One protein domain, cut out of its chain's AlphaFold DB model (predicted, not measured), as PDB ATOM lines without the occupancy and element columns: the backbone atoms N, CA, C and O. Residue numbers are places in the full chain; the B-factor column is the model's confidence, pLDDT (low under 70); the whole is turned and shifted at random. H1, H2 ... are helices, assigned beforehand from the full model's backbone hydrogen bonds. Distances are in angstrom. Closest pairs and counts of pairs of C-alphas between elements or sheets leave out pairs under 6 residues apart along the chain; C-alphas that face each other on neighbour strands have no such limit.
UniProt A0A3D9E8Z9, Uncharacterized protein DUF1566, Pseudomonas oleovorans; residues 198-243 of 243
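This is residues 198 to 243 of the 243 residues of the protein "Uncharacterized protein DUF1566" of Pseudomonas oleovorans (UniProt A0A3D9E8Z9). Two short helices, H1 then H2, lie side by side as a helical hairpin; in the long link between them, residues 217 to 222 stick out. The last residues run away from the helices, and the whole is only just flat, spanning 36 by 24 by 11 A. The printed part has 46 residues with two named helices and no named strand; the class is all helix, though 20 residues are in named elements. It is only just loose, close to compact, with a radius of gyration of the C-alphas of 11.4 A.

H1, residues 205 to 215, and H2, residues 227 to 235, touch and run opposite ways at a shallow tilt of 18 degrees. Their closest C-alphas, of Phe 215 and Phe 230, are 6.8 A apart. Within the link, residues 216 to 217 pair antiparallel with 222 to 223. In H2 every O i to N i+4 pair is within hydrogen-bond range; in H1, 6 of 7.

H1 begins at C-alpha 205 (12.833, -25.481, -14.142) and measures 15.9 A. H2 measures 12.3 A and ends at C-alpha 235 (1.350, -18.073, -14.217).

The two farthest C-alphas, of Asp 219 and Ala 243, are 37.4 A apart. The printed part has no cut. The link, 11 residues, is long. Residues 198 to 200 and 237 to 243 have pLDDT under 70.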
ATOM      1  N   ALA A 198      -7.654 -24.240 -13.963       49.75
ATOM      2  CA  ALA A 198      -6.396 -23.497 -13.992       49.75
ATOM      3  C   ALA A 198      -5.319 -24.331 -14.699       49.75
ATOM      4  O   ALA A 198      -4.964 -25.416 -14.233       49.75
ATOM      5  N   GLY A 199      -4.779 -23.830 -15.816       57.59
ATOM      6  CA  GLY A 199      -3.612 -24.435 -16.454       57.59
ATOM      7  C   GLY A 199      -2.513 -24.631 -15.409       57.59
ATOM      8  O   GLY A 199      -2.193 -23.719 -14.651       57.59
ATOM      9  N   ALA A 200      -1.968 -25.841 -15.298       61.31
ATOM     10  CA  ALA A 200      -0.964 -26.108 -14.278       61.31
ATOM     11  C   ALA A 200       0.239 -25.174 -14.487       61.31
ATOM     12  O   ALA A 200       0.866 -25.192 -15.547       61.31
ATOM     13  N   ARG A 201       0.559 -24.354 -13.475       73.06
ATOM     14  CA  ARG A 201       1.798 -23.564 -13.460       73.06
ATOM     15  C   ARG A 201       2.989 -24.495 -13.703       73.06
ATOM     16  O   ARG A 201       3.000 -25.586 -13.121       73.06
ATOM     17  N   PRO A 202       4.003 -24.088 -14.486       76.06
ATOM     18  CA  PRO A 202       5.226 -24.865 -14.635       76.06
ATOM     19  C   PRO A 202       5.824 -25.185 -13.258       76.06
ATOM     20  O   PRO A 202       6.231 -24.293 -12.516       76.06
ATOM     21  N   GLY A 203       5.818 -26.465 -12.880       76.75
ATOM     22  CA  GLY A 203       6.173 -26.899 -11.523       76.75
ATOM     23  C   GLY A 203       7.673 -27.090 -11.287       76.75
ATOM     24  O   GLY A 203       8.086 -27.337 -10.156       76.75
ATOM     25  N   ASN A 204       8.492 -27.018 -12.338       80.19
ATOM     26  CA  ASN A 204       9.939 -27.199 -12.273       80.19
ATOM     27  C   ASN A 204      10.656 -26.360 -13.348       80.19
ATOM     28  O   ASN A 204      10.024 -25.786 -14.235       80.19
ATOM     29  N   ARG A 205      11.988 -26.283 -13.245       82.94
ATOM     30  CA  ARG A 205      12.833 -25.481 -14.142       82.94
ATOM     31  C   ARG A 205      12.662 -25.873 -15.611       82.94
ATOM     32  O   ARG A 205      12.546 -24.984 -16.444       82.94
ATOM     33  N   ASP A 206      12.600 -27.164 -15.910       83.62
ATOM     34  CA  ASP A 206      12.519 -27.661 -17.289       83.62
ATOM     35  C   ASP A 206      11.183 -27.286 -17.945       83.62
ATOM     36  O   ASP A 206      11.139 -26.886 -19.104       83.62
ATOM     37  N   ALA A 207      10.090 -27.307 -17.177       79.75
ATOM     38  CA  ALA A 207       8.784 -26.850 -17.637       79.75
ATOM     39  C   ALA A 207       8.753 -25.335 -17.897       79.75
ATOM     40  O   ALA A 207       8.080 -24.890 -18.823       79.75
ATOM     41  N   VAL A 208       9.483 -24.536 -17.107       81.44
ATOM     42  CA  VAL A 208       9.628 -23.093 -17.368       81.44
ATOM     43  C   VAL A 208      10.407 -22.870 -18.662       81.44
ATOM     44  O   VAL A 208       9.967 -22.083 -19.493       81.44
ATOM     45  N   VAL A 209      11.517 -23.587 -18.857       84.25
ATOM     46  CA  VAL A 209      12.333 -23.500 -20.080       84.25
ATOM     47  C   VAL A 209      11.498 -23.843 -21.313       84.25
ATOM     48  O   VAL A 209      11.472 -23.054 -22.249       84.25
ATOM     49  N   ALA A 210      10.695 -24.909 -21.266       83.19
ATOM     50  CA  ALA A 210       9.802 -25.277 -22.365       83.19
ATOM     51  C   ALA A 210       8.769 -24.181 -22.711       83.19
ATOM     52  O   ALA A 210       8.425 -23.985 -23.878       83.19
ATOM     53  N   VAL A 211       8.270 -23.437 -21.713       83.50
ATOM     54  CA  VAL A 211       7.408 -22.268 -21.965       83.50
ATOM     55  C   VAL A 211       8.212 -21.139 -22.606       83.50
ATOM     56  O   VAL A 211       7.722 -20.526 -23.545       83.50
ATOM     57  N   VAL A 212       9.440 -20.866 -22.163       84.75
ATOM     58  CA  VAL A 212      10.288 -19.827 -22.771       84.75
ATOM     59  C   VAL A 212      10.634 -20.151 -24.224       84.75
ATOM     60  O   VAL A 212      10.434 -19.295 -25.084       84.75
ATOM     61  N   GLU A 213      11.046 -21.382 -24.522       84.62
ATOM     62  CA  GLU A 213      11.394 -21.844 -25.876       84.62
ATOM     63  C   GLU A 213      10.219 -21.739 -26.860       84.62
ATOM     64  O   GLU A 213      10.409 -21.509 -28.053       84.62
ATOM     65  N   ARG A 214       8.974 -21.837 -26.374       82.62
ATOM     66  CA  ARG A 214       7.784 -21.628 -27.213       82.62
ATOM     67  C   ARG A 214       7.662 -20.187 -27.718       82.62
ATOM     68  O   ARG A 214       7.078 -19.963 -28.777       82.62
ATOM     69  N   PHE A 215       8.152 -19.213 -26.955       86.12
ATOM     70  CA  PHE A 215       7.945 -17.791 -27.231       86.12
ATOM     71  C   PHE A 215       9.226 -17.045 -27.621       86.12
ATOM     72  O   PHE A 215       9.130 -15.953 -28.187       86.12
ATOM     73  N   VAL A 216      10.403 -17.609 -27.357       86.00
ATOM     74  CA  VAL A 216      11.711 -17.017 -27.648       86.00
ATOM     75  C   VAL A 216      12.529 -17.991 -28.484       86.00
ATOM     76  O   VAL A 216      12.728 -19.135 -28.095       86.00
ATOM     77  N   ASN A 217      13.045 -17.526 -29.621       79.94
ATOM     78  CA  ASN A 217      14.084 -18.260 -30.338       79.94
ATOM     79  C   ASN A 217      15.430 -17.967 -29.670       79.94
ATOM     80  O   ASN A 217      15.851 -16.808 -29.639       79.94
ATOM     81  N   GLU A 218      16.087 -18.996 -29.140       73.50
ATOM     82  CA  GLU A 218      17.346 -18.842 -28.406       73.50
ATOM     83  C   GLU A 218      18.515 -18.428 -29.306       73.50
ATOM     84  O   GLU A 218      19.330 -17.600 -28.903       73.50
ATOM     85  N   ASP A 219      18.549 -18.906 -30.551       75.81
ATOM     86  CA  ASP A 219      19.629 -18.611 -31.499       75.81
ATOM     87  C   ASP A 219      19.603 -17.154 -31.976       75.81
ATOM     88  O   ASP A 219      20.645 -16.543 -32.219       75.81
ATOM     89  N   SER A 220      18.407 -16.573 -32.121       77.25
ATOM     90  CA  SER A 220      18.230 -15.196 -32.595       77.25
ATOM     91  C   SER A 220      17.864 -14.194 -31.495       77.25
ATOM     92  O   SER A 220      17.733 -13.005 -31.787       77.25
ATOM     93  N   GLY A 221      17.603 -14.655 -30.268       74.62
ATOM     94  CA  GLY A 221      17.159 -13.845 -29.125       74.62
ATOM     95  C   GLY A 221      15.830 -13.109 -29.333       74.62
ATOM     96  O   GLY A 221      15.562 -12.106 -28.669       74.62
ATOM     97  N   ARG A 222      15.004 -13.542 -30.294       81.38
ATOM     98  CA  ARG A 222      13.807 -12.803 -30.726       81.38
ATOM     99  C   ARG A 222      12.553 -13.423 -30.113       81.38
ATOM    100  O   ARG A 222      12.425 -14.641 -30.062       81.38
ATOM    101  N   PHE A 223      11.639 -12.575 -29.644       87.25
ATOM    102  CA  PHE A 223      10.351 -12.979 -29.072       87.25
ATOM    103  C   PHE A 223       9.258 -13.001 -30.151       87.25
ATOM    104  O   PHE A 223       9.171 -12.062 -30.948       87.25
ATOM    105  N   TYR A 224       8.428 -14.048 -30.176       77.00
ATOM    106  CA  TYR A 224       7.484 -14.336 -31.270       77.00
ATOM    107  C   TYR A 224       6.001 -14.411 -30.858       77.00
ATOM    108  O   TYR A 224       5.173 -14.801 -31.677       77.00
ATOM    109  N   GLY A 225       5.629 -14.005 -29.640       77.31
ATOM    110  CA  GLY A 225       4.225 -13.995 -29.196       77.31
ATOM    111  C   GLY A 225       3.751 -12.652 -28.647       77.31
ATOM    112  O   GLY A 225       4.380 -11.614 -28.858       77.31
ATOM    113  N   ARG A 226       2.620 -12.655 -27.932       80.69
ATOM    114  CA  ARG A 226       2.189 -11.512 -27.113       80.69
ATOM    115  C   ARG A 226       2.715 -11.683 -25.695       80.69
ATOM    116  O   ARG A 226       2.663 -12.775 -25.139       80.69
ATOM    117  N   ALA A 227       3.192 -10.593 -25.095       80.50
ATOM    118  CA  ALA A 227       3.736 -10.625 -23.737       80.50
ATOM    119  C   ALA A 227       2.720 -11.155 -22.710       80.50
ATOM    120  O   ALA A 227       3.098 -11.882 -21.801       80.50
ATOM    121  N   THR A 228       1.433 -10.847 -22.892       78.94
ATOM    122  CA  THR A 228       0.345 -11.344 -22.038       78.94
ATOM    123  C   THR A 228       0.208 -12.860 -22.113       78.94
ATOM    124  O   THR A 228       0.251 -13.513 -21.084       78.94
ATOM    125  N   GLU A 229       0.187 -13.437 -23.316       79.75
ATOM    126  CA  GLU A 229       0.071 -14.890 -23.515       79.75
ATOM    127  C   GLU A 229       1.277 -15.657 -22.948       79.75
ATOM    128  O   GLU A 229       1.134 -16.756 -22.412       79.75
ATOM    129  N   PHE A 230       2.472 -15.065 -23.038       83.25
ATOM    130  CA  PHE A 230       3.678 -15.616 -22.420       83.25
ATOM    131  C   PHE A 230       3.590 -15.608 -20.889       83.25
ATOM    132  O   PHE A 230       3.901 -16.608 -20.240       83.25
ATOM    133  N   VAL A 231       3.141 -14.493 -20.305       81.06
ATOM    134  CA  VAL A 231       2.967 -14.365 -18.854       81.06
ATOM    135  C   VAL A 231       1.882 -15.316 -18.357       81.06
ATOM    136  O   VAL A 231       2.130 -16.039 -17.397       81.06
ATOM    137  N   ASP A 232       0.739 -15.389 -19.035       81.75
ATOM    138  CA  ASP A 232      -0.382 -16.266 -18.685       81.75
ATOM    139  C   ASP A 232       0.042 -17.742 -18.669       81.75
ATOM    140  O   ASP A 232      -0.275 -18.474 -17.726       81.75
ATOM    141  N   ALA A 233       0.866 -18.157 -19.640       80.44
ATOM    142  CA  ALA A 233       1.458 -19.493 -19.677       80.44
ATOM    143  C   ALA A 233       2.417 -19.766 -18.499       80.44
ATOM    144  O   ALA A 233       2.443 -20.882 -17.978       80.44
ATOM    145  N   LEU A 234       3.178 -18.767 -18.037       81.31
ATOM    146  CA  LEU A 234       4.041 -18.896 -16.854       81.31
ATOM    147  C   LEU A 234       3.246 -18.930 -15.544       81.31
ATOM    148  O   LEU A 234       3.615 -19.649 -14.615       81.31
ATOM    149  N   VAL A 235       2.160 -18.160 -15.443       79.38
ATOM    150  CA  VAL A 235       1.350 -18.073 -14.217       79.38
ATOM    151  C   VAL A 235       0.182 -19.059 -14.180       79.38
ATOM    152  O   VAL A 235      -0.538 -19.097 -13.177       79.38
ATOM    153  N   GLY A 236       0.044 -19.913 -15.199       70.44
ATOM    154  CA  GLY A 236      -0.952 -20.987 -15.250       70.44
ATOM    155  C   GLY A 236      -2.388 -20.479 -15.396       70.44
ATOM    156  O   GLY A 236      -3.333 -21.111 -14.929       70.44
ATOM    157  N   ILE A 237      -2.567 -19.304 -15.994       68.62
ATOM    158  CA  ILE A 237      -3.891 -18.745 -16.247       68.62
ATOM    159  C   ILE A 237      -4.279 -19.193 -17.655       68.62
ATOM    160  O   ILE A 237      -3.654 -18.809 -18.638       68.62
ATOM    161  N   GLY A 238      -5.249 -20.105 -17.740       59.50
ATOM    162  CA  GLY A 238      -5.763 -20.587 -19.018       59.50
ATOM    163  C   GLY A 238      -6.406 -19.449 -19.811       59.50
ATOM    164  O   GLY A 238      -7.050 -18.573 -19.237       59.50
ATOM    165  N   ASP A 239      -6.223 -19.485 -21.128       47.03
ATOM    166  CA  ASP A 239      -6.748 -18.527 -22.102       47.03
ATOM    167  C   ASP A 239      -8.290 -18.500 -22.030       47.03
ATOM    168  O   ASP A 239      -8.969 -19.325 -22.644       47.03
ATOM    169  N   GLN A 240      -8.869 -17.592 -21.234       45.78
ATOM    170  CA  GLN A 240     -10.316 -17.374 -21.196       45.78
ATOM    171  C   GLN A 240     -10.744 -16.604 -22.445       45.78
ATOM    172  O   GLN A 240     -11.038 -15.409 -22.415       45.78
ATOM    173  N   ARG A 241     -10.783 -17.299 -23.581       35.59
ATOM    174  CA  ARG A 241     -11.510 -16.810 -24.747       35.59
ATOM    175  C   ARG A 241     -12.987 -17.109 -24.554       35.59
ATOM    176  O   ARG A 241     -13.421 -18.247 -24.681       35.59
ATOM    177  N   HIS A 242     -13.727 -16.051 -24.232       34.03
ATOM    178  CA  HIS A 242     -15.179 -15.995 -24.333       34.03
ATOM    179  C   HIS A 242     -15.645 -16.567 -25.683       34.03
ATOM    180  O   HIS A 242     -15.221 -16.083 -26.736       34.03
ATOM    181  N   ALA A 243     -16.513 -17.576 -25.619       33.50
ATOM    182  CA  ALA A 243     -17.420 -17.975 -26.688       33.50
ATOM    183  C   ALA A 243     -18.843 -17.586 -26.275       33.50
ATOM    184  O   ALA A 243     -19.145 -17.723 -25.065       33.50
TER     185      ALA A 243